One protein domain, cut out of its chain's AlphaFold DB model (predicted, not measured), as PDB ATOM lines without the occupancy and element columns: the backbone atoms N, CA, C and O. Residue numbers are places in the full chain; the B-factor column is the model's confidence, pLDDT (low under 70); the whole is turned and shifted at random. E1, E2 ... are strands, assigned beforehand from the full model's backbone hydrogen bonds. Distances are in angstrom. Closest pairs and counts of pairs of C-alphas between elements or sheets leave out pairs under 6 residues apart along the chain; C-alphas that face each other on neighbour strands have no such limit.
ATOM      1  N   LYS A 435      31.224 -18.485  43.472       68.94
ATOM      2  CA  LYS A 435      31.461 -19.574  42.505       68.94
ATOM      3  C   LYS A 435      31.569 -19.061  41.064       68.94
ATOM      4  O   LYS A 435      31.276 -19.797  40.117       68.94
ATOM      5  N   THR A 436      31.936 -17.789  40.911       81.25
ATOM      6  CA  THR A 436      32.054 -17.120  39.613       81.25
ATOM      7  C   THR A 436      33.491 -17.174  39.109       81.25
ATOM      8  O   THR A 436      34.407 -16.734  39.798       81.25
ATOM      9  N   THR A 437      33.688 -17.655  37.886       82.19
ATOM     10  CA  THR A 437      34.955 -17.535  37.154       82.19
ATOM     11  C   THR A 437      34.823 -16.409  36.134       82.19
ATOM     12  O   THR A 437      33.891 -16.418  35.335       82.19
ATOM     13  N   PHE A 438      35.735 -15.438  36.144       82.69
ATOM     14  CA  PHE A 438      35.757 -14.359  35.152       82.69
ATOM     15  C   PHE A 438      36.739 -14.693  34.028       82.69
ATOM     16  O   PHE A 438      37.882 -15.056  34.301       82.69
ATOM     17  N   ILE A 439      36.309 -14.537  32.776       81.12
ATOM     18  CA  ILE A 439      37.180 -14.651  31.604       81.12
ATOM     19  C   ILE A 439      37.683 -13.251  31.208       81.12
ATOM     20  O   ILE A 439      36.863 -12.351  30.998       81.12
ATOM     21  N   PRO A 440      39.008 -13.043  31.080       75.12
ATOM     22  CA  PRO A 440      39.560 -11.833  30.486       75.12
ATOM     23  C   PRO A 440      39.405 -11.867  28.955       75.12
ATOM     24  O   PRO A 440      39.777 -12.844  28.310       75.12
ATOM     25  N   LEU A 441      38.880 -10.786  28.369       79.38
ATOM     26  CA  LEU A 441      38.646 -10.693  26.920       79.38
ATOM     27  C   LEU A 441      39.801 -10.017  26.150       79.38
ATOM     28  O   LEU A 441      39.995 -10.290  24.967       79.38
ATOM     29  N   GLY A 442      40.604  -9.171  26.803       64.94
ATOM     30  CA  GLY A 442      41.704  -8.433  26.161       64.94
ATOM     31  C   GLY A 442      42.871  -9.306  25.668       64.94
ATOM     32  O   GLY A 442      43.136 -10.376  26.208       64.94
ATOM     33  N   SER A 443      43.593  -8.823  24.655       51.75
ATOM     34  CA  SER A 443      44.707  -9.503  23.964       51.75
ATOM     35  C   SER A 443      46.070  -9.439  24.674       51.75
ATOM     36  O   SER A 443      47.009 -10.107  24.261       51.75
ATOM     37  N   GLY A 444      46.216  -8.650  25.741       45.03
ATOM     38  CA  GLY A 444      47.524  -8.300  26.319       45.03
ATOM     39  C   GLY A 444      48.282  -9.398  27.085       45.03
ATOM     40  O   GLY A 444      49.032  -9.042  27.995       45.03
ATOM     41  N   PHE A 445      48.068 -10.685  26.799       45.66
ATOM     42  CA  PHE A 445      48.629 -11.835  27.531       45.66
ATOM     43  C   PHE A 445      49.424 -12.839  26.670       45.66
ATOM     44  O   PHE A 445      49.730 -13.921  27.164       45.66
ATOM     45  N   ASP A 446      49.831 -12.476  25.451       35.44
ATOM     46  CA  ASP A 446      50.832 -13.262  24.713       35.44
ATOM     47  C   ASP A 446      52.176 -13.320  25.474       35.44
ATOM     48  O   ASP A 446      52.636 -12.333  26.058       35.44
ATOM     49  N   ASP A 463      45.009   1.322  24.985       47.47
ATOM     50  CA  ASP A 463      44.188   0.380  24.202       47.47
ATOM     51  C   ASP A 463      42.882   0.091  24.953       47.47
ATOM     52  O   ASP A 463      42.894  -0.340  26.110       47.47
ATOM     53  N   SER A 464      41.745   0.346  24.301       59.59
ATOM     54  CA  SER A 464      40.426  -0.001  24.828       59.59
ATOM     55  C   SER A 464      40.285  -1.517  24.928       59.59
ATOM     56  O   SER A 464      40.563  -2.238  23.974       59.59
ATOM     57  N   ALA A 465      39.829  -2.013  26.080       71.50
ATOM     58  CA  ALA A 465      39.450  -3.417  26.194       71.50
ATOM     59  C   ALA A 465      38.255  -3.706  25.261       71.50
ATOM     60  O   ALA A 465      37.357  -2.864  25.196       71.50
ATOM     61  N   PRO A 466      38.207  -4.867  24.582       82.94
ATOM     62  CA  PRO A 466      37.115  -5.186  23.670       82.94
ATOM     63  C   PRO A 466      35.782  -5.237  24.416       82.94
ATOM     64  O   PRO A 466      35.700  -5.797  25.514       82.94
ATOM     65  N   VAL A 467      34.742  -4.672  23.810       85.62
ATOM     66  CA  VAL A 467      33.355  -4.767  24.271       85.62
ATOM     67  C   VAL A 467      32.772  -6.074  23.750       85.62
ATOM     68  O   VAL A 467      32.845  -6.360  22.556       85.62
ATOM     69  N   LEU A 468      32.218  -6.881  24.648       89.19
ATOM     70  CA  LEU A 468      31.507  -8.106  24.322       89.19
ATOM     71  C   LEU A 468      30.100  -7.776  23.815       89.19
ATOM     72  O   LEU A 468      29.367  -7.076  24.504       89.19
ATOM     73  N   LEU A 469      29.732  -8.340  22.666       89.00
ATOM     74  CA  LEU A 469      28.405  -8.190  22.056       89.00
ATOM     75  C   LEU A 469      27.624  -9.520  22.109       89.00
ATOM     76  O   LEU A 469      26.431  -9.573  22.391       89.00
ATOM     77  N   HIS A 470      28.320 -10.650  21.925       89.88
ATOM     78  CA  HIS A 470      27.704 -11.980  21.848       89.88
ATOM     79  C   HIS A 470      28.394 -12.986  22.766       89.88
ATOM     80  O   HIS A 470      29.617 -13.105  22.754       89.88
ATOM     81  N   CYS A 471      27.625 -13.809  23.484       93.00
ATOM     82  CA  CYS A 471      28.135 -15.033  24.105       93.00
ATOM     83  C   CYS A 471      27.146 -16.197  23.962       93.00
ATOM     84  O   CYS A 471      25.946 -16.035  24.172       93.00
ATOM     85  N   GLN A 472      27.645 -17.375  23.572       94.44
ATOM     86  CA  GLN A 472      26.845 -18.584  23.352       94.44
ATOM     87  C   GLN A 472      27.632 -19.837  23.745       94.44
ATOM     88  O   GLN A 472      28.699 -20.120  23.190       94.44
ATOM     89  N   TRP A 473      27.084 -20.624  24.672       95.12
ATOM     90  CA  TRP A 473      27.587 -21.971  24.934       95.12
ATOM     91  C   TRP A 473      27.407 -22.853  23.706       95.12
ATOM     92  O   TRP A 473      26.424 -22.738  22.972       95.12
ATOM     93  N   HIS A 474      28.347 -23.768  23.513       94.88
ATOM     94  CA  HIS A 474      28.203 -24.823  22.530       94.88
ATOM     95  C   HIS A 474      27.003 -25.730  22.909       94.88
ATOM     96  O   HIS A 474      26.851 -26.112  24.073       94.88
ATOM     97  N   PRO A 475      26.134 -26.119  21.956       92.19
ATOM     98  CA  PRO A 475      24.806 -26.672  22.260       92.19
ATOM     99  C   PRO A 475      24.804 -28.073  22.895       92.19
ATOM    100  O   PRO A 475      23.780 -28.503  23.423       92.19
ATOM    101  N   ARG A 476      25.921 -28.814  22.830       91.19
ATOM    102  CA  ARG A 476      26.027 -30.194  23.354       91.19
ATOM    103  C   ARG A 476      27.127 -30.375  24.397       91.19
ATOM    104  O   ARG A 476      26.859 -30.900  25.472       91.19
ATOM    105  N   ASP A 477      28.342 -29.932  24.099       91.69
ATOM    106  CA  ASP A 477      29.469 -29.881  25.038       91.69
ATOM    107  C   ASP A 477      29.370 -28.687  26.025       91.69
ATOM    108  O   ASP A 477      29.416 -27.543  25.577       91.69
ATOM    109  N   PRO A 478      29.275 -28.919  27.352       90.69
ATOM    110  CA  PRO A 478      29.219 -27.873  28.382       90.69
ATOM    111  C   PRO A 478      30.589 -27.274  28.763       90.69
ATOM    112  O   PRO A 478      30.684 -26.459  29.689       90.69
ATOM    113  N   SER A 479      31.677 -27.725  28.136       89.94
ATOM    114  CA  SER A 479      33.011 -27.153  28.333       89.94
ATOM    115  C   SER A 479      33.281 -25.964  27.412       89.94
ATOM    116  O   SER A 479      34.055 -25.097  27.798       89.94
ATOM    117  N   LEU A 480      32.625 -25.868  26.252       92.88
ATOM    118  CA  LEU A 480      32.938 -24.856  25.241       92.88
ATOM    119  C   LEU A 480      31.977 -23.660  25.297       92.88
ATOM    120  O   LEU A 480      30.758 -23.810  25.182       92.88
ATOM    121  N   LEU A 481      32.538 -22.457  25.422       94.31
ATOM    122  CA  LEU A 481      31.814 -21.184  25.367       94.31
ATOM    123  C   LEU A 481      32.415 -20.315  24.268       94.31
ATOM    124  O   LEU A 481      33.598 -19.987  24.331       94.31
ATOM    125  N   ALA A 482      31.604 -19.928  23.288       94.50
ATOM    126  CA  ALA A 482      31.983 -18.928  22.302       94.50
ATOM    127  C   ALA A 482      31.585 -17.532  22.794       94.50
ATOM    128  O   ALA A 482      30.502 -17.354  23.359       94.50
ATOM    129  N   ALA A 483      32.434 -16.537  22.556       93.44
ATOM    130  CA  ALA A 483      32.113 -15.138  22.818       93.44
ATOM    131  C   ALA A 483      32.810 -14.212  21.811       93.44
ATOM    132  O   ALA A 483      33.926 -14.496  21.366       93.44
ATOM    133  N   ALA A 484      32.131 -13.128  21.444       92.06
ATOM    134  CA  ALA A 484      32.532 -12.239  20.364       92.06
ATOM    135  C   ALA A 484      32.102 -10.777  20.590       92.06
ATOM    136  O   ALA A 484      31.195 -10.507  21.380       92.06
ATOM    137  N   GLY A 485      32.751  -9.835  19.906       89.81
ATOM    138  CA  GLY A 485      32.481  -8.404  20.031       89.81
ATOM    139  C   GLY A 485      33.453  -7.504  19.262       89.81
ATOM    140  O   GLY A 485      33.816  -7.812  18.126       89.81
ATOM    141  N   THR A 486      33.852  -6.372  19.846       88.31
ATOM    142  CA  THR A 486      34.744  -5.389  19.196       88.31
ATOM    143  C   THR A 486      36.210  -5.830  19.177       88.31
ATOM    144  O   THR A 486      36.592  -6.811  19.814       88.31
ATOM    145  N   ASP A 487      37.036  -5.090  18.433       86.44
ATOM    146  CA  ASP A 487      38.498  -5.226  18.393       86.44
ATOM    147  C   ASP A 487      38.972  -6.650  18.039       86.44
ATOM    148  O   ASP A 487      39.823  -7.251  18.700       86.44
ATOM    149  N   ALA A 488      38.352  -7.208  16.991       84.62
ATOM    150  CA  ALA A 488      38.550  -8.564  16.480       84.62
ATOM    151  C   ALA A 488      38.348  -9.680  17.531       84.62
ATOM    152  O   ALA A 488      38.899 -10.779  17.414       84.62
ATOM    153  N   LEU A 489      37.528  -9.439  18.560       89.06
ATOM    154  CA  LEU A 489      37.131 -10.472  19.508       89.06
ATOM    155  C   LEU A 489      36.141 -11.450  18.851       89.06
ATOM    156  O   LEU A 489      34.951 -11.171  18.767       89.06
ATOM    157  N   ALA A 490      36.607 -12.643  18.484       91.69
ATOM    158  CA  ALA A 490      35.792 -13.859  18.490       91.69
ATOM    159  C   ALA A 490      36.656 -15.045  18.916       91.69
ATOM    160  O   ALA A 490      37.700 -15.312  18.315       91.69
ATOM    161  N   ARG A 491      36.249 -15.735  19.984       92.19
ATOM    162  CA  ARG A 491      36.998 -16.857  20.565       92.19
ATOM    163  C   ARG A 491      36.068 -17.934  21.114       92.19
ATOM    164  O   ARG A 491      34.943 -17.640  21.519       92.19
ATOM    165  N   ILE A 492      36.572 -19.164  21.185       92.94
ATOM    166  CA  ILE A 492      35.979 -20.283  21.934       92.94
ATOM    167  C   ILE A 492      36.909 -20.614  23.094       92.94
ATOM    168  O   ILE A 492      38.070 -20.924  22.855       92.94
ATOM    169  N   TRP A 493      36.406 -20.586  24.325       90.62
ATOM    170  CA  TRP A 493      37.146 -20.974  25.529       90.62
ATOM    171  C   TRP A 493      36.776 -22.389  25.982       90.62
ATOM    172  O   TRP A 493      35.593 -22.732  26.039       90.62
ATOM    173  N   ASN A 494      37.779 -23.176  26.387       88.62
ATOM    174  CA  ASN A 494      37.606 -24.487  27.013       88.62
ATOM    175  C   ASN A 494      37.565 -24.367  28.545       88.62
ATOM    176  O   ASN A 494      38.577 -24.299  29.240       88.62
ATOM    177  N   ILE A 495      36.355 -24.385  29.087       84.12
ATOM    178  CA  ILE A 495      36.040 -24.224  30.504       84.12
ATOM    179  C   ILE A 495      35.837 -25.612  31.129       84.12
ATOM    180  O   ILE A 495      34.760 -25.970  31.620       84.12
ATOM    181  N   SER A 496      36.882 -26.431  31.112       71.62
ATOM    182  CA  SER A 496      36.873 -27.760  31.732       71.62
ATOM    183  C   SER A 496      36.580 -27.714  33.244       71.62
ATOM    184  O   SER A 496      37.018 -26.816  33.966       71.62
ATOM    185  N   ARG A 497      35.841 -28.707  33.771       51.75
ATOM    186  CA  ARG A 497      35.653 -28.868  35.229       51.75
ATOM    187  C   ARG A 497      36.933 -29.435  35.854       51.75
ATOM    188  O   ARG A 497      37.065 -30.651  35.948       51.75
ATOM    189  N   GLY A 498      37.824 -28.573  36.343       45.66
ATOM    190  CA  GLY A 498      38.884 -29.002  37.267       45.66
ATOM    191  C   GLY A 498      40.319 -28.622  36.922       45.66
ATOM    192  O   GLY A 498      41.216 -29.418  37.180       45.66
ATOM    193  N   ALA A 499      40.570 -27.394  36.469       34.09
ATOM    194  CA  ALA A 499      41.776 -26.732  36.955       34.09
ATOM    195  C   ALA A 499      41.509 -26.377  38.428       34.09
ATOM    196  O   ALA A 499      40.685 -25.509  38.725       34.09
ATOM    197  N   ALA A 500      42.087 -27.147  39.351       31.52
ATOM    198  CA  ALA A 500      41.907 -26.907  40.776       31.52
ATOM    199  C   ALA A 500      42.468 -25.523  41.125       31.52
ATOM    200  O   ALA A 500      43.617 -25.232  40.801       31.52
ATOM    201  N   VAL A 509      42.239 -12.771  41.574       39.88
ATOM    202  CA  VAL A 509      42.505 -12.129  40.267       39.88
ATOM    203  C   VAL A 509      43.501 -12.909  39.384       39.88
ATOM    204  O   VAL A 509      43.545 -12.664  38.183       39.88
ATOM    205  N   ASN A 510      44.243 -13.892  39.913       35.06
ATOM    206  CA  ASN A 510      45.122 -14.777  39.126       35.06
ATOM    207  C   ASN A 510      44.949 -16.240  39.594       35.06
ATOM    208  O   ASN A 510      44.911 -16.482  40.790       35.06
ATOM    209  N   GLY A 511      44.894 -17.263  38.743       46.03
ATOM    210  CA  GLY A 511      44.867 -17.239  37.285       46.03
ATOM    211  C   GLY A 511      44.936 -18.654  36.706       46.03
ATOM    212  O   GLY A 511      45.998 -19.263  36.691       46.03
ATOM    213  N   ILE A 512      43.816 -19.141  36.174       42.81
ATOM    214  CA  ILE A 512      43.804 -20.102  35.066       42.81
ATOM    215  C   ILE A 512      43.079 -19.372  33.943       42.81
ATOM    216  O   ILE A 512      41.863 -19.194  34.010       42.81
ATOM    217  N   VAL A 513      43.826 -18.887  32.951       56.56
ATOM    218  CA  VAL A 513      43.217 -18.457  31.689       56.56
ATOM    219  C   VAL A 513      42.782 -19.746  30.993       56.56
ATOM    220  O   VAL A 513      43.639 -20.602  30.784       56.56
ATOM    221  N   PRO A 514      41.485 -19.953  30.700       69.00
ATOM    222  CA  PRO A 514      41.063 -21.142  29.973       69.00
ATOM    223  C   PRO A 514      41.662 -21.099  28.566       69.00
ATOM    224  O   PRO A 514      41.600 -20.045  27.926       69.00
ATOM    225  N   ASP A 515      42.203 -22.223  28.092       77.44
ATOM    226  CA  ASP A 515      42.696 -22.344  26.717       77.44
ATOM    227  C   ASP A 515      41.601 -21.907  25.737       77.44
ATOM    228  O   ASP A 515      40.421 -22.229  25.928       77.44
ATOM    229  N   PHE A 516      41.981 -21.162  24.698       84.19
ATOM    230  CA  PHE A 516      41.030 -20.646  23.724       84.19
ATOM    231  C   PHE A 516      41.513 -20.773  22.282       84.19
ATOM    232  O   PHE A 516      42.708 -20.753  21.989       84.19
ATOM    233  N   HIS A 517      40.544 -20.838  21.377       86.19
ATOM    234  CA  HIS A 517      40.745 -20.767  19.938       86.19
ATOM    235  C   HIS A 517      40.193 -19.443  19.409       86.19
ATOM    236  O   HIS A 517      39.064 -19.080  19.735       86.19
ATOM    237  N   THR A 518      40.969 -18.722  18.598       88.56
ATOM    238  CA  THR A 518      40.516 -17.504  17.901       88.56
ATOM    239  C   THR A 518      39.735 -17.883  16.641       88.56
ATOM    240  O   THR A 518      40.157 -18.767  15.903       88.56
ATOM    241  N   LEU A 519      38.602 -17.215  16.399       88.56
ATOM    242  CA  LEU A 519      37.691 -17.445  15.265       88.56
ATOM    243  C   LEU A 519      37.723 -16.293  14.248       88.56
ATOM    244  O   LEU A 519      36.698 -15.895  13.694       88.56
ATOM    245  N   VAL A 520      38.897 -15.702  14.060       85.94
ATOM    246  CA  VAL A 520      39.122 -14.560  13.175       85.94
ATOM    247  C   VAL A 520      40.358 -14.868  12.335       85.94
ATOM    248  O   VAL A 520      41.350 -15.363  12.866       85.94
ATOM    249  N   GLU A 521      40.282 -14.629  11.024       81.94
ATOM    250  CA  GLU A 521      41.410 -14.814  10.100       81.94
ATOM    251  C   GLU A 521      42.499 -13.747  10.350       81.94
ATOM    252  O   GLU A 521      42.184 -12.593  10.643       81.94
ATOM    253  N   ASP A 522      43.778 -14.106  10.181       76.81
ATOM    254  CA  ASP A 522      44.938 -13.226  10.445       76.81
ATOM    255  C   ASP A 522      44.967 -11.927   9.607       76.81
ATOM    256  O   ASP A 522      45.744 -11.014   9.896       76.81
ATOM    257  N   ASP A 523      44.171 -11.837   8.535       80.19
ATOM    258  CA  ASP A 523      44.096 -10.671   7.650       80.19
ATOM    259  C   ASP A 523      42.977  -9.677   8.019       80.19
ATOM    260  O   ASP A 523      42.850  -8.620   7.390       80.19
ATOM    261  N   VAL A 524      42.176  -9.986   9.042       82.56
ATOM    262  CA  VAL A 524      41.140  -9.094   9.567       82.56
ATOM    263  C   VAL A 524      41.788  -7.961  10.382       82.56
ATOM    264  O   VAL A 524      42.623  -8.223  11.249       82.56
ATOM    265  N   PRO A 525      41.410  -6.684  10.166       83.94
ATOM    266  CA  PRO A 525      41.944  -5.574  10.952       83.94
ATOM    267  C   PRO A 525      41.660  -5.734  12.456       83.94
ATOM    268  O   PRO A 525      40.536  -6.072  12.821       83.94
ATOM    269  N   PRO A 526      42.589  -5.364  13.360       80.56
ATOM    270  CA  PRO A 526      42.396  -5.507  14.809       80.56
ATOM    271  C   PRO A 526      41.307  -4.591  15.396       80.56
ATOM    272  O   PRO A 526      41.030  -4.669  16.582       80.56
ATOM    273  N   LYS A 527      40.706  -3.712  14.582       84.19
ATOM    274  CA  LYS A 527      39.555  -2.860  14.932       84.19
ATOM    275  C   LYS A 527      38.221  -3.373  14.380       84.19
ATOM    276  O   LYS A 527      37.201  -2.722  14.577       84.19
ATOM    277  N   ALA A 528      38.231  -4.492  13.655       87.19
ATOM    278  CA  ALA A 528      37.021  -5.113  13.132       87.19
ATOM    279  C   ALA A 528      36.061  -5.482  14.272       87.19
ATOM    280  O   ALA A 528      36.489  -5.783  15.390       87.19
ATOM    281  N   THR A 529      34.765  -5.482  13.989       90.06
ATOM    282  CA  THR A 529      33.721  -5.848  14.947       90.06
ATOM    283  C   THR A 529      33.075  -7.153  14.517       90.06
ATOM    284  O   THR A 529      32.845  -7.399  13.337       90.06
ATOM    285  N   VAL A 530      32.785  -8.031  15.471       92.00
ATOM    286  CA  VAL A 530      32.066  -9.276  15.202       92.00
ATOM    287  C   VAL A 530      30.602  -9.046  15.541       92.00
ATOM    288  O   VAL A 530      30.203  -9.054  16.705       92.00
ATOM    289  N   THR A 531      29.819  -8.762  14.504       91.50
ATOM    290  CA  THR A 531      28.475  -8.182  14.611       91.50
ATOM    291  C   THR A 531      27.401  -9.223  14.903       91.50
ATOM    292  O   THR A 531      26.391  -8.900  15.522       91.50
ATOM    293  N   ALA A 532      27.617 -10.480  14.504       91.94
ATOM    294  CA  ALA A 532      26.724 -11.588  14.823       91.94
ATOM    295  C   ALA A 532      27.465 -12.932  14.870       91.94
ATOM    296  O   ALA A 532      28.416 -13.178  14.126       91.94
ATOM    297  N   MET A 533      26.988 -13.840  15.718       94.62
ATOM    298  CA  MET A 533      27.548 -15.181  15.886       94.62
ATOM    299  C   MET A 533      26.427 -16.197  16.120       94.62
ATOM    300  O   MET A 533      25.449 -15.897  16.808       94.62
ATOM    301  N   ALA A 534      26.555 -17.405  15.570       95.19
ATOM    302  CA  ALA A 534      25.600 -18.483  15.813       95.19
ATOM    303  C   ALA A 534      26.251 -19.869  15.715       95.19
ATOM    304  O   ALA A 534      26.896 -20.193  14.716       95.19
ATOM    305  N   TRP A 535      26.017 -20.714  16.720       95.69
ATOM    306  CA  TRP A 535      26.259 -22.157  16.630       95.69
ATOM    307  C   TRP A 535      25.232 -22.845  15.728       95.69
ATOM    308  O   TRP A 535      24.054 -22.480  15.726       95.69
ATOM    309  N   ASN A 536      25.666 -23.877  15.005       94.25
ATOM    310  CA  ASN A 536      24.754 -24.811  14.356       94.25
ATOM    311  C   ASN A 536      24.145 -25.794  15.386       94.25
ATOM    312  O   ASN A 536      24.628 -25.918  16.510       94.25
ATOM    313  N   PHE A 537      23.059 -26.488  15.038       90.44
ATOM    314  CA  PHE A 537      22.241 -27.251  15.994       90.44
ATOM    315  C   PHE A 537      22.960 -28.454  16.634       90.44
ATOM    316  O   PHE A 537      22.601 -28.904  17.728       90.44
ATOM    317  N   ASP A 538      23.970 -29.014  15.965       90.69
ATOM    318  CA  ASP A 538      24.760 -30.124  16.500       90.69
ATOM    319  C   ASP A 538      26.074 -29.711  17.171       90.69
ATOM    320  O   ASP A 538      26.665 -30.543  17.862       90.69
ATOM    321  N   GLY A 539      26.475 -28.445  17.031       92.50
ATOM    322  CA  GLY A 539      27.741 -27.907  17.521       92.50
ATOM    323  C   GLY A 539      28.945 -28.219  16.627       92.50
ATOM    324  O   GLY A 539      30.061 -27.860  16.975       92.50
ATOM    325  N   SER A 540      28.763 -28.862  15.468       93.06
ATOM    326  CA  SER A 540      29.878 -29.195  14.567       93.06
ATOM    327  C   SER A 540      30.533 -27.974  13.908       93.06
ATOM    328  O   SER A 540      31.676 -28.069  13.460       93.06
ATOM    329  N   ALA A 541      29.833 -26.835  13.857       93.75
ATOM    330  CA  ALA A 541      30.362 -25.579  13.343       93.75
ATOM    331  C   ALA A 541      29.722 -24.355  14.013       93.75
ATOM    332  O   ALA A 541      28.548 -24.357  14.394       93.75
ATOM    333  N   ILE A 542      30.492 -23.273  14.079       95.38
ATOM    334  CA  ILE A 542      30.028 -21.934  14.437       95.38
ATOM    335  C   ILE A 542      30.188 -21.005  13.235       95.38
ATOM    336  O   ILE A 542      31.169 -21.087  12.495       95.38
ATOM    337  N   ALA A 543      29.204 -20.135  13.033       94.62
ATOM    338  CA  ALA A 543      29.238 -19.087  12.028       94.62
ATOM    339  C   ALA A 543      29.479 -17.737  12.709       94.62
ATOM    340  O   ALA A 543      28.830 -17.419  13.710       94.62
ATOM    341  N   VAL A 544      30.415 -16.968  12.162       94.12
ATOM    342  CA  VAL A 544      30.909 -15.702  12.708       94.12
ATOM    343  C   VAL A 544      30.845 -14.652  11.604       94.12
ATOM    344  O   VAL A 544      31.489 -14.804  10.563       94.12
ATOM    345  N   ALA A 545      30.040 -13.613  11.813       93.31
ATOM    346  CA  ALA A 545      29.950 -12.469  10.921       93.31
ATOM    347  C   ALA A 545      30.841 -11.338  11.444       93.31
ATOM    348  O   ALA A 545      30.625 -10.827  12.545       93.31
ATOM    349  N   THR A 546      31.832 -10.961  10.645       91.50
ATOM    350  CA  THR A 546      32.812  -9.924  10.970       91.50
ATOM    351  C   THR A 546      32.639  -8.757  10.015       91.50
ATOM    352  O   THR A 546      32.624  -8.957   8.800       91.50
ATOM    353  N   ASP A 547      32.548  -7.552  10.563       89.38
ATOM    354  CA  ASP A 547      32.526  -6.296   9.830       89.38
ATOM    355  C   ASP A 547      33.831  -5.508  10.021       89.38
ATOM    356  O   ASP A 547      34.511  -5.584  11.047       89.38
ATOM    357  N   SER A 548      34.202  -4.760   8.991       83.25
ATOM    358  CA  SER A 548      35.366  -3.883   8.953       83.25
ATOM    359  C   SER A 548      35.108  -2.757   7.957       83.25
ATOM    360  O   SER A 548      34.406  -2.980   6.973       83.25
ATOM    361  N   ASP A 549      35.764  -1.602   8.133       72.56
ATOM    362  CA  ASP A 549      35.616  -0.356   7.347       72.56
ATOM    363  C   ASP A 549      35.601  -0.491   5.799       72.56
ATOM    364  O   ASP A 549      35.361   0.486   5.090       72.56
ATOM    365  N   SER A 550      35.918  -1.668   5.247       66.94
ATOM    366  CA  SER A 550      35.897  -1.956   3.807       66.94
ATOM    367  C   SER A 550      35.263  -3.294   3.390       66.94
ATOM    368  O   SER A 550      35.117  -3.508   2.186       66.94
ATOM    369  N   LYS A 551      34.921  -4.204   4.321       75.75
ATOM    370  CA  LYS A 551      34.396  -5.555   4.024       75.75
ATOM    371  C   LYS A 551      33.637  -6.166   5.209       75.75
ATOM    372  O   LYS A 551      34.223  -6.283   6.286       75.75
ATOM    373  N   ALA A 552      32.457  -6.733   4.948       82.44
ATOM    374  CA  ALA A 552      31.891  -7.796   5.784       82.44
ATOM    375  C   ALA A 552      32.279  -9.190   5.264       82.44
ATOM    376  O   ALA A 552      32.382  -9.435   4.057       82.44
ATOM    377  N   ARG A 553      32.457 -10.129   6.194       87.25
ATOM    378  CA  ARG A 553      32.699 -11.551   5.920       87.25
ATOM    379  C   ARG A 553      31.843 -12.417   6.827       87.25
ATOM    380  O   ARG A 553      31.692 -12.123   8.009       87.25
ATOM    381  N   LEU A 554      31.359 -13.529   6.289       91.38
ATOM    382  CA  LEU A 554      30.796 -14.628   7.060       91.38
ATOM    383  C   LEU A 554      31.797 -15.786   7.034       91.38
ATOM    384  O   LEU A 554      32.114 -16.310   5.968       91.38
ATOM    385  N   THR A 555      32.306 -16.176   8.198       91.88
ATOM    386  CA  THR A 555      33.300 -17.249   8.346       91.88
ATOM    387  C   THR A 555      32.727 -18.408   9.154       91.88
ATOM    388  O   THR A 555      31.951 -18.206  10.091       91.88
ATOM    389  N   LEU A 556      33.069 -19.636   8.765       93.62
ATOM    390  CA  LEU A 556      32.629 -20.878   9.395       93.62
ATOM    391  C   LEU A 556      33.828 -21.585  10.022       93.62
ATOM    392  O   LEU A 556      34.827 -21.825   9.342       93.62
ATOM    393  N   TRP A 557      33.701 -21.966  11.288       94.56
ATOM    394  CA  TRP A 557      34.778 -22.555  12.085       94.56
ATOM    395  C   TRP A 557      34.312 -23.820  12.798       94.56
ATOM    396  O   TRP A 557      33.142 -23.932  13.168       94.56
ATOM    397  N   THR A 558      35.222 -24.766  13.026       94.12
ATOM    398  CA  THR A 558      34.989 -25.893  13.942       94.12
ATOM    399  C   THR A 558      35.134 -25.447  15.407       94.12
ATOM    400  O   THR A 558      35.782 -24.430  15.675       94.12
ATOM    401  N   PRO A 559      34.606 -26.219  16.380       92.19
ATOM    402  CA  PRO A 559      34.867 -25.997  17.806       92.19
ATOM    403  C   PRO A 559      36.356 -25.925  18.170       92.19
ATOM    404  O   PRO A 559      36.742 -25.180  19.066       92.19
ATOM    405  N   ASP A 560      37.184 -26.664  17.428       88.75
ATOM    406  CA  ASP A 560      38.635 -26.783  17.609       88.75
ATOM    407  C   ASP A 560      39.418 -25.573  17.047       88.75
ATOM    408  O   ASP A 560      40.643 -25.620  16.929       88.75
ATOM    409  N   GLY A 561      38.726 -24.519  16.591       88.31
ATOM    410  CA  GLY A 561      39.343 -23.345  15.968       88.31
ATOM    411  C   GLY A 561      39.832 -23.549  14.534       88.31
ATOM    412  O   GLY A 561      40.525 -22.686  14.002       88.31
ATOM    413  N   SER A 562      39.506 -24.669  13.883       90.62
ATOM    414  CA  SER A 562      39.891 -24.877  12.484       90.62
ATOM    415  C   SER A 562      38.905 -24.174  11.554       90.62
ATOM    416  O   SER A 562      37.703 -24.439  11.590       90.62
ATOM    417  N   HIS A 563      39.414 -23.291  10.696       90.25
ATOM    418  CA  HIS A 563      38.616 -22.634   9.665       90.25
ATOM    419  C   HIS A 563      38.075 -23.652   8.647       90.25
ATOM    420  O   HIS A 563      38.818 -24.497   8.142       90.25
ATOM    421  N   ILE A 564      36.784 -23.549   8.327       90.06
ATOM    422  CA  ILE A 564      36.091 -24.394   7.350       90.06
ATOM    423  C   ILE A 564      35.963 -23.635   6.023       90.06
ATOM    424  O   ILE A 564      36.537 -24.048   5.013       90.06
ATOM    425  N   HIS A 565      35.225 -22.520   6.019       85.06
ATOM    426  CA  HIS A 565      34.875 -21.741   4.827       85.06
ATOM    427  C   HIS A 565      34.672 -20.258   5.163       85.06
ATOM    428  O   HIS A 565      34.062 -19.945   6.183       85.06
ATOM    429  N   HIS A 566      35.070 -19.367   4.253       87.06
ATOM    430  CA  HIS A 566      34.690 -17.954   4.279       87.06
ATOM    431  C   HIS A 566      33.778 -17.615   3.097       87.06
ATOM    432  O   HIS A 566      33.846 -18.228   2.029       87.06
ATOM    433  N   LEU A 567      32.939 -16.608   3.297       85.44
ATOM    434  CA  LEU A 567      32.020 -16.038   2.324       85.44
ATOM    435  C   LEU A 567      32.158 -14.514   2.418       85.44
ATOM    436  O   LEU A 567      31.905 -13.935   3.477       85.44
ATOM    437  N   GLU A 568      32.572 -13.856   1.334       80.69
ATOM    438  CA  GLU A 568      32.523 -12.390   1.275       80.69
ATOM    439  C   GLU A 568      31.062 -11.937   1.172       80.69
ATOM    440  O   GLU A 568      30.278 -12.473   0.383       80.69
ATOM    441  N   VAL A 569      30.691 -10.967   2.003       78.38
ATOM    442  CA  VAL A 569      29.332 -10.425   2.077       78.38
ATOM    443  C   VAL A 569      29.321  -9.123   1.286       78.38
ATOM    444  O   VAL A 569      30.206  -8.289   1.462       78.38
ATOM    445  N   ALA A 570      28.342  -8.959   0.394       64.94
ATOM    446  CA  ALA A 570      28.294  -7.800  -0.495       64.94
ATOM    447  C   ALA A 570      28.110  -6.477   0.266       64.94
ATOM    448  O   ALA A 570      28.692  -5.471  -0.136       64.94
ATOM    449  N   GLU A 571      27.332  -6.489   1.354       71.31
ATOM    450  CA  GLU A 571      26.950  -5.288   2.099       71.31
ATOM    451  C   GLU A 571      27.059  -5.509   3.625       71.31
ATOM    452  O   GLU A 571      26.415  -6.416   4.165       71.31
ATOM    453  N   PRO A 572      27.919  -4.740   4.322       74.50
ATOM    454  CA  PRO A 572      28.027  -4.725   5.782       74.50
ATOM    455  C   PRO A 572      27.000  -3.791   6.457       74.50
ATOM    456  O   PRO A 572      26.552  -2.834   5.823       74.50
ATOM    457  N   PRO A 573      26.727  -3.948   7.770       87.62
ATOM    458  CA  PRO A 573      27.055  -5.083   8.643       87.62
ATOM    459  C   PRO A 573      25.945  -6.150   8.673       87.62
ATOM    460  O   PRO A 573      24.760  -5.839   8.574       87.62
ATOM    461  N   ILE A 574      26.296  -7.418   8.925       89.62
ATOM    462  CA  ILE A 574      25.284  -8.438   9.258       89.62
ATOM    463  C   ILE A 574      24.811  -8.210  10.698       89.62
ATOM    464  O   ILE A 574      25.561  -8.459  11.640       89.62
ATOM    465  N   ILE A 575      23.557  -7.797  10.873       88.56
ATOM    466  CA  ILE A 575      22.951  -7.524  12.187       88.56
ATOM    467  C   ILE A 575      22.414  -8.784  12.886       88.56
ATOM    468  O   ILE A 575      22.263  -8.814  14.105       88.56
ATOM    469  N   LYS A 576      22.085  -9.838  12.128       90.81
ATOM    470  CA  LYS A 576      21.464 -11.054  12.670       90.81
ATOM    471  C   LYS A 576      21.898 -12.284  11.892       90.81
ATOM    472  O   LYS A 576      21.935 -12.252  10.665       90.81
ATOM    473  N   LEU A 577      22.188 -13.368  12.612       93.75
ATOM    474  CA  LEU A 577      22.662 -14.636  12.059       93.75
ATOM    475  C   LEU A 577      21.928 -15.814  12.720       93.75
ATOM    476  O   LEU A 577      21.861 -15.886  13.949       93.75
ATOM    477  N   ARG A 578      21.371 -16.740  11.929       95.25
ATOM    478  CA  ARG A 578      20.635 -17.922  12.426       95.25
ATOM    479  C   ARG A 578      20.858 -19.154  11.546       95.25
ATOM    480  O   ARG A 578      20.512 -19.140  10.367       95.25
ATOM    481  N   TRP A 579      21.330 -20.252  12.133       95.00
ATOM    482  CA  TRP A 579      21.360 -21.567  11.477       95.00
ATOM    483  C   TRP A 579      19.970 -22.199  11.381       95.00
ATOM    484  O   TRP A 579      19.167 -22.063  12.307       95.00
ATOM    485  N   SER A 580      19.715 -22.924  10.291       94.25
ATOM    486  CA  SER A 580      18.524 -23.763  10.152       94.25
ATOM    487  C   SER A 580      18.572 -24.984  11.096       94.25
ATOM    488  O   SER A 580      19.664 -25.427  11.471       94.25
ATOM    489  N   PRO A 581      17.416 -25.559  11.491       89.94
ATOM    490  CA  PRO A 581      17.356 -26.611  12.510       89.94
ATOM    491  C   PRO A 581      18.142 -27.888  12.178       89.94
ATOM    492  O   PRO A 581      18.606 -28.561  13.097       89.94
ATOM    493  N   HIS A 582      18.317 -28.223  10.895       89.38
ATOM    494  CA  HIS A 582      19.125 -29.366  10.456       89.38
ATOM    495  C   HIS A 582      20.441 -28.958   9.761       89.38
ATOM    496  O   HIS A 582      20.981 -29.728   8.968       89.38
ATOM    497  N   ASN A 583      20.989 -27.776  10.079       90.94
ATOM    498  CA  ASN A 583      22.298 -27.278   9.615       90.94
ATOM    499  C   ASN A 583      22.444 -27.087   8.088       90.94
ATOM    500  O   ASN A 583      23.558 -26.961   7.578       90.94
ATOM    501  N   THR A 584      21.339 -27.066   7.343       90.94
ATOM    502  CA  THR A 584      21.329 -26.965   5.874       90.94
ATOM    503  C   THR A 584      21.740 -25.584   5.357       90.94
ATOM    504  O   THR A 584      22.348 -25.477   4.285       90.94
ATOM    505  N   PRO A 794      30.885  -4.260  42.365       60.31
ATOM    506  CA  PRO A 794      31.525  -3.105  41.740       60.31
ATOM    507  C   PRO A 794      32.998  -3.396  41.434       60.31
ATOM    508  O   PRO A 794      33.822  -3.509  42.339       60.31
ATOM    509  N   HIS A 795      33.337  -3.532  40.151       56.47
ATOM    510  CA  HIS A 795      34.695  -3.843  39.707       56.47
ATOM    511  C   HIS A 795      35.054  -3.008  38.467       56.47
ATOM    512  O   HIS A 795      34.293  -3.039  37.498       56.47
ATOM    513  N   PRO A 796      36.236  -2.354  38.422       52.53
ATOM    514  CA  PRO A 796      36.695  -1.504  37.308       52.53
ATOM    515  C   PRO A 796      36.738  -2.074  35.876       52.53
ATOM    516  O   PRO A 796      37.185  -1.371  34.983       52.53
ATOM    517  N   GLY A 797      36.351  -3.332  35.632       57.16
ATOM    518  CA  GLY A 797      36.231  -3.875  34.268       57.16
ATOM    519  C   GLY A 797      34.785  -4.047  33.793       57.16
ATOM    520  O   GLY A 797      34.567  -4.512  32.681       57.16
ATOM    521  N   TRP A 798      33.800  -3.714  34.634       61.12
ATOM    522  CA  TRP A 798      32.389  -3.644  34.239       61.12
ATOM    523  C   TRP A 798      31.988  -2.265  33.695       61.12
ATOM    524  O   TRP A 798      30.934  -2.147  33.083       61.12
ATOM    525  N   SER A 799      32.811  -1.234  33.909       56.59
ATOM    526  CA  SER A 799      32.645   0.078  33.279       56.59
ATOM    527  C   SER A 799      32.978   0.008  31.790       56.59
ATOM    528  O   SER A 799      34.006  -0.572  31.430       56.59
ATOM    529  N   SER A 800      32.147   0.632  30.951       54.97
ATOM    530  CA  SER A 800      32.408   0.762  29.515       54.97
ATOM    531  C   SER A 800      33.792   1.389  29.251       54.97
ATOM    532  O   SER A 800      34.148   2.377  29.905       54.97
ATOM    533  N   PRO A 801      34.581   0.862  28.290       53.53
ATOM    534  CA  PRO A 801      35.826   1.487  27.835       53.53
ATOM    535  C   PRO A 801      35.616   2.890  27.245       53.53
ATOM    536  O   PRO A 801      36.554   3.687  27.194       53.53
ATOM    537  N   ARG A 802      34.391   3.203  26.800       48.62
ATOM    538  CA  ARG A 802      33.998   4.498  26.242       48.62
ATOM    539  C   ARG A 802      33.345   5.358  27.323       48.62
ATOM    540  O   ARG A 802      32.131   5.518  27.356       48.62
ATOM    541  N   MET A 803      34.149   5.959  28.204       35.97
ATOM    542  CA  MET A 803      33.647   7.055  29.042       35.97
ATOM    543  C   MET A 803      33.410   8.313  28.195       35.97
ATOM    544  O   MET A 803      34.244   9.216  28.161       35.97
ATOM    545  N   GLU A 810      23.139   1.973  25.812       61.34
ATOM    546  CA  GLU A 810      22.746   0.880  26.705       61.34
ATOM    547  C   GLU A 810      23.791  -0.251  26.688       61.34
ATOM    548  O   GLU A 810      24.263  -0.675  25.632       61.34
ATOM    549  N   ASP A 811      24.152  -0.746  27.877       72.50
ATOM    550  CA  ASP A 811      25.047  -1.893  28.069       72.50
ATOM    551  C   ASP A 811      24.486  -3.128  27.311       72.50
ATOM    552  O   ASP A 811      23.448  -3.669  27.697       72.50
ATOM    553  N   GLU A 812      25.169  -3.645  26.278       80.44
ATOM    554  CA  GLU A 812      24.765  -4.924  25.667       80.44
ATOM    555  C   GLU A 812      24.958  -6.088  26.659       80.44
ATOM    556  O   GLU A 812      26.029  -6.282  27.247       80.44
ATOM    557  N   HIS A 813      23.902  -6.887  26.836       88.00
ATOM    558  CA  HIS A 813      23.839  -7.972  27.812       88.00
ATOM    559  C   HIS A 813      23.640  -9.333  27.134       88.00
ATOM    560  O   HIS A 813      22.632  -9.566  26.469       88.00
ATOM    561  N   CYS A 814      24.541 -10.287  27.389       88.06
ATOM    562  CA  CYS A 814      24.372 -11.678  26.957       88.06
ATOM    563  C   CYS A 814      24.190 -12.616  28.163       88.06
ATOM    564  O   CYS A 814      24.890 -12.510  29.172       88.06
ATOM    565  N   LEU A 815      23.235 -13.547  28.064       93.81
ATOM    566  CA  LEU A 815      22.902 -14.517  29.110       93.81
ATOM    567  C   LEU A 815      22.615 -15.883  28.478       93.81
ATOM    568  O   LEU A 815      21.768 -15.990  27.593       93.81
ATOM    569  N   GLY A 816      23.274 -16.943  28.948       93.06
ATOM    570  CA  GLY A 816      23.045 -18.287  28.414       93.06
ATOM    571  C   GLY A 816      23.523 -19.408  29.329       93.06
ATOM    572  O   GLY A 816      24.578 -19.306  29.955       93.06
ATOM    573  N   TRP A 817      22.752 -20.491  29.390       94.25
ATOM    574  CA  TRP A 817      23.117 -21.713  30.108       94.25
ATOM    575  C   TRP A 817      23.975 -22.644  29.248       94.25
ATOM    576  O   TRP A 817      23.791 -22.712  28.033       94.25
ATOM    577  N   ASP A 818      24.876 -23.388  29.887       93.44
ATOM    578  CA  ASP A 818      25.551 -24.529  29.272       93.44
ATOM    579  C   ASP A 818      24.565 -25.674  29.001       93.44
ATOM    580  O   ASP A 818      23.492 -25.731  29.598       93.44
ATOM    581  N   SER A 819      24.951 -26.640  28.164       91.06
ATOM    582  CA  SER A 819      24.094 -27.777  27.793       91.06
ATOM    583  C   SER A 819      23.652 -28.669  28.967       91.06
ATOM    584  O   SER A 819      22.718 -29.456  28.803       91.06
ATOM    585  N   THR A 820      24.276 -28.551  30.149       89.88
ATOM    586  CA  THR A 820      23.883 -29.298  31.357       89.88
ATOM    587  C   THR A 820      23.044 -28.506  32.363       89.88
ATOM    588  O   THR A 820      22.489 -29.115  33.273       89.88
ATOM    589  N   GLY A 821      22.910 -27.181  32.218       88.88
ATOM    590  CA  GLY A 821      22.208 -26.324  33.185       88.88
ATOM    591  C   GLY A 821      22.967 -26.092  34.499       88.88
ATOM    592  O   GLY A 821      22.376 -25.651  35.482       88.88
ATOM    593  N   HIS A 822      24.269 -26.381  34.531       88.94
ATOM    594  CA  HIS A 822      25.143 -26.221  35.698       88.94
ATOM    595  C   HIS A 822      26.063 -24.993  35.608       88.94
ATOM    596  O   HIS A 822      26.766 -24.667  36.567       88.94
ATOM    597  N   LYS A 823      26.111 -24.305  34.469       90.81
ATOM    598  CA  LYS A 823      26.859 -23.059  34.293       90.81
ATOM    599  C   LYS A 823      26.017 -22.047  33.540       90.81
ATOM    600  O   LYS A 823      25.435 -22.350  32.506       90.81
ATOM    601  N   LEU A 824      26.017 -20.824  34.045       93.00
ATOM    602  CA  LEU A 824      25.379 -19.674  33.425       93.00
ATOM    603  C   LEU A 824      26.475 -18.693  33.009       93.00
ATOM    604  O   LEU A 824      27.253 -18.244  33.850       93.00
ATOM    605  N   ALA A 825      26.562 -18.389  31.718       93.12
ATOM    606  CA  ALA A 825      27.377 -17.292  31.221       93.12
ATOM    607  C   ALA A 825      26.560 -16.002  31.306       93.12
ATOM    608  O   ALA A 825      25.405 -15.978  30.877       93.12
ATOM    609  N   TYR A 826      27.172 -14.953  31.843       91.94
ATOM    610  CA  TYR A 826      26.665 -13.587  31.809       91.94
ATOM    611  C   TYR A 826      27.778 -12.654  31.350       91.94
ATOM    612  O   TYR A 826      28.848 -12.615  31.962       91.94
ATOM    613  N   GLY A 827      27.536 -11.917  30.276       88.75
ATOM    614  CA  GLY A 827      28.486 -10.971  29.716       88.75
ATOM    615  C   GLY A 827      27.875  -9.587  29.555       88.75
ATOM    616  O   GLY A 827      26.688  -9.464  29.263       88.75
ATOM    617  N   VAL A 828      28.699  -8.568  29.796       86.56
ATOM    618  CA  VAL A 828      28.400  -7.153  29.540       86.56
ATOM    619  C   VAL A 828      29.702  -6.352  29.531       86.56
ATOM    620  O   VAL A 828      30.610  -6.615  30.332       86.56
ATOM    621  N   ASN A 829      29.797  -5.361  28.641       83.50
ATOM    622  CA  ASN A 829      30.998  -4.552  28.429       83.50
ATOM    623  C   ASN A 829      32.240  -5.437  28.210       83.50
ATOM    624  O   ASN A 829      32.188  -6.423  27.481       83.50
ATOM    625  N   SER A 830      33.375  -5.120  28.833       80.44
ATOM    626  CA  SER A 830      34.638  -5.845  28.615       80.44
ATOM    627  C   SER A 830      34.795  -7.143  29.427       80.44
ATOM    628  O   SER A 830      35.918  -7.604  29.669       80.44
ATOM    629  N   ARG A 831      33.687  -7.744  29.892       83.62
ATOM    630  CA  ARG A 831      33.712  -8.886  30.817       83.62
ATOM    631  C   ARG A 831      32.687  -9.972  30.530       83.62
ATOM    632  O   ARG A 831      31.528  -9.716  30.223       83.62
ATOM    633  N   LEU A 832      33.139 -11.200  30.776       87.88
ATOM    634  CA  LEU A 832      32.356 -12.425  30.728       87.88
ATOM    635  C   LEU A 832      32.517 -13.180  32.055       87.88
ATOM    636  O   LEU A 832      33.631 -13.494  32.480       87.88
ATOM    637  N   ALA A 833      31.403 -13.447  32.726       88.19
ATOM    638  CA  ALA A 833      31.316 -14.168  33.988       88.19
ATOM    639  C   ALA A 833      30.677 -15.544  33.768       88.19
ATOM    640  O   ALA A 833      29.628 -15.656  33.141       88.19
ATOM    641  N   ILE A 834      31.289 -16.590  34.321       90.06
ATOM    642  CA  ILE A 834      30.766 -17.957  34.331       90.06
ATOM    643  C   ILE A 834      30.374 -18.295  35.759       90.06
ATOM    644  O   ILE A 834      31.219 -18.419  36.645       90.06
ATOM    645  N   ILE A 835      29.078 -18.446  35.976       89.00
ATOM    646  CA  ILE A 835      28.461 -18.630  37.280       89.00
ATOM    647  C   ILE A 835      28.109 -20.112  37.415       89.00
ATOM    648  O   ILE A 835      27.287 -20.628  36.658       89.00
ATOM    649  N   SER A 836      28.743 -20.816  38.356       85.56
ATOM    650  CA  SER A 836      28.496 -22.253  38.550       85.56
ATOM    651  C   SER A 836      27.282 -22.502  39.452       85.56
ATOM    652  O   SER A 836      27.305 -22.171  40.640       85.56
ATOM    653  N   PHE A 837      26.255 -23.144  38.899       79.19
ATOM    654  CA  PHE A 837      25.028 -23.583  39.571       79.19
ATOM    655  C   PHE A 837      25.084 -25.104  39.825       79.19
ATOM    656  O   PHE A 837      25.680 -25.845  39.040       79.19
ATOM    657  N   ARG A 838      24.544 -25.582  40.953       65.06
ATOM    658  CA  ARG A 838      24.695 -26.983  41.394       65.06
ATOM    659  C   ARG A 838      23.471 -27.838  41.107       65.06
ATOM    660  O   ARG A 838      22.383 -27.451  41.574       65.06
TER     661      ARG A 838
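This is residues 435 to 446, 463 to 500, 509 to 584, 794 to 803 and 810 to 838 of the 838 residues of an uncharacterized protein of Xylaria flabelliformis (UniProt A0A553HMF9). Three four-stranded sheets stand face to face in turn like the blades of an open fan, with the sheet E2 E3 E4 E5 in the middle. Strands E11, E2 and E6 line the inner rim in a curved row, which E10 continues beside E6, while E1, E5 and E9 are on the outer rim. The printed part has 165 residues and 13 named strands, E1 to E13 along the chain, with no named helix; the class is all strand, though under half of the residues, 72, are in named strands. The sheets, in the orders E1 E13 E12 E11, E2 E3 E4 E5 and E6 E7 E8 E9, are all antiparallel. The whole is compact, with a radius of gyration of the C-alphas of 15.3 A and spans of 45 by 41 by 31 A.

Start at the twisted sheet of E6, residues 529 to 535, E7, 542 to 547, E8, 552 to 557, and E9, 563 to 569, a meander, each strand the antiparallel neighbour of the one before. In its hairpins find N 531 and O 545 at 3.0 A for E6 and E7, N 544 and O 555 at 2.9 A for E7 and E8, and N 554 and O 567 at 2.9 A for E8 and E9, within hydrogen-bond range. E10, residues 576 to 579, pairs with no named strand; its closest C-alphas to E6 are those of Lys 576 and Ala 532, 5.7 A apart. Face to face with this sheet is that of E2, 468 to 473, E3, 480 to 485, E4, 490 to 494, and E5, 516 to 518, their best planes 17 degrees apart; the closest C-alphas of E3 and E6, Gly 485 and Val 530, are 4.9 A apart. E2 E3 E4 is a meander of two hairpins, with N 472 and O 482 at 2.9 A and N 483 and O 491 at 2.9 A; for the antiparallel neighbours E4 and E5, N 492 and O 517 are within hydrogen-bond range at 2.9 A. On from there, look for E11, 813 to 817, E12, 823 to 828, and E13, 831 to 836, a meander of two hairpins with N 816 and O 825 at 3.0 A and N 826 and O 833 at 2.9 A, and for E1, 436 to 440, with N 437 and O 834 at 2.9 A. This third sheet is face to face with the sheet E2 E3 E4 E5, best planes 23 degrees apart, and the three form a stack of sheets, face to face in turn; the closest C-alphas of E2 and E11, Cys 471 and Cys 814, are 5.8 A apart. E6 to E9 are apart from E1, E11, E12 and E13.

Find C-alpha 529 at (33.721, -5.848, 14.947); from there E6 runs 18.0 A to C-alpha 535. E3 measures 17.3 A, E9 17.1 A and E12 16.7 A. E1 begins at C-alpha 436, (32.054, -17.120, 39.613), and E13 ends at C-alpha 836, (28.496, -22.253, 38.550).

The two C-alphas farthest apart, those of Ala 500 and Ala 570, are 47.5 A apart. Look for four cuts: C-alphas 446 and 463 are 15.2 A apart, 500 and 509 14.8 A, 584 and 794 44.3 A, and 803 and 810 12.7 A. Of the links that are printed whole, none is long. The mean pLDDT of the printed part is 81.1, and 32 residues are under 70, among them 794 to 803.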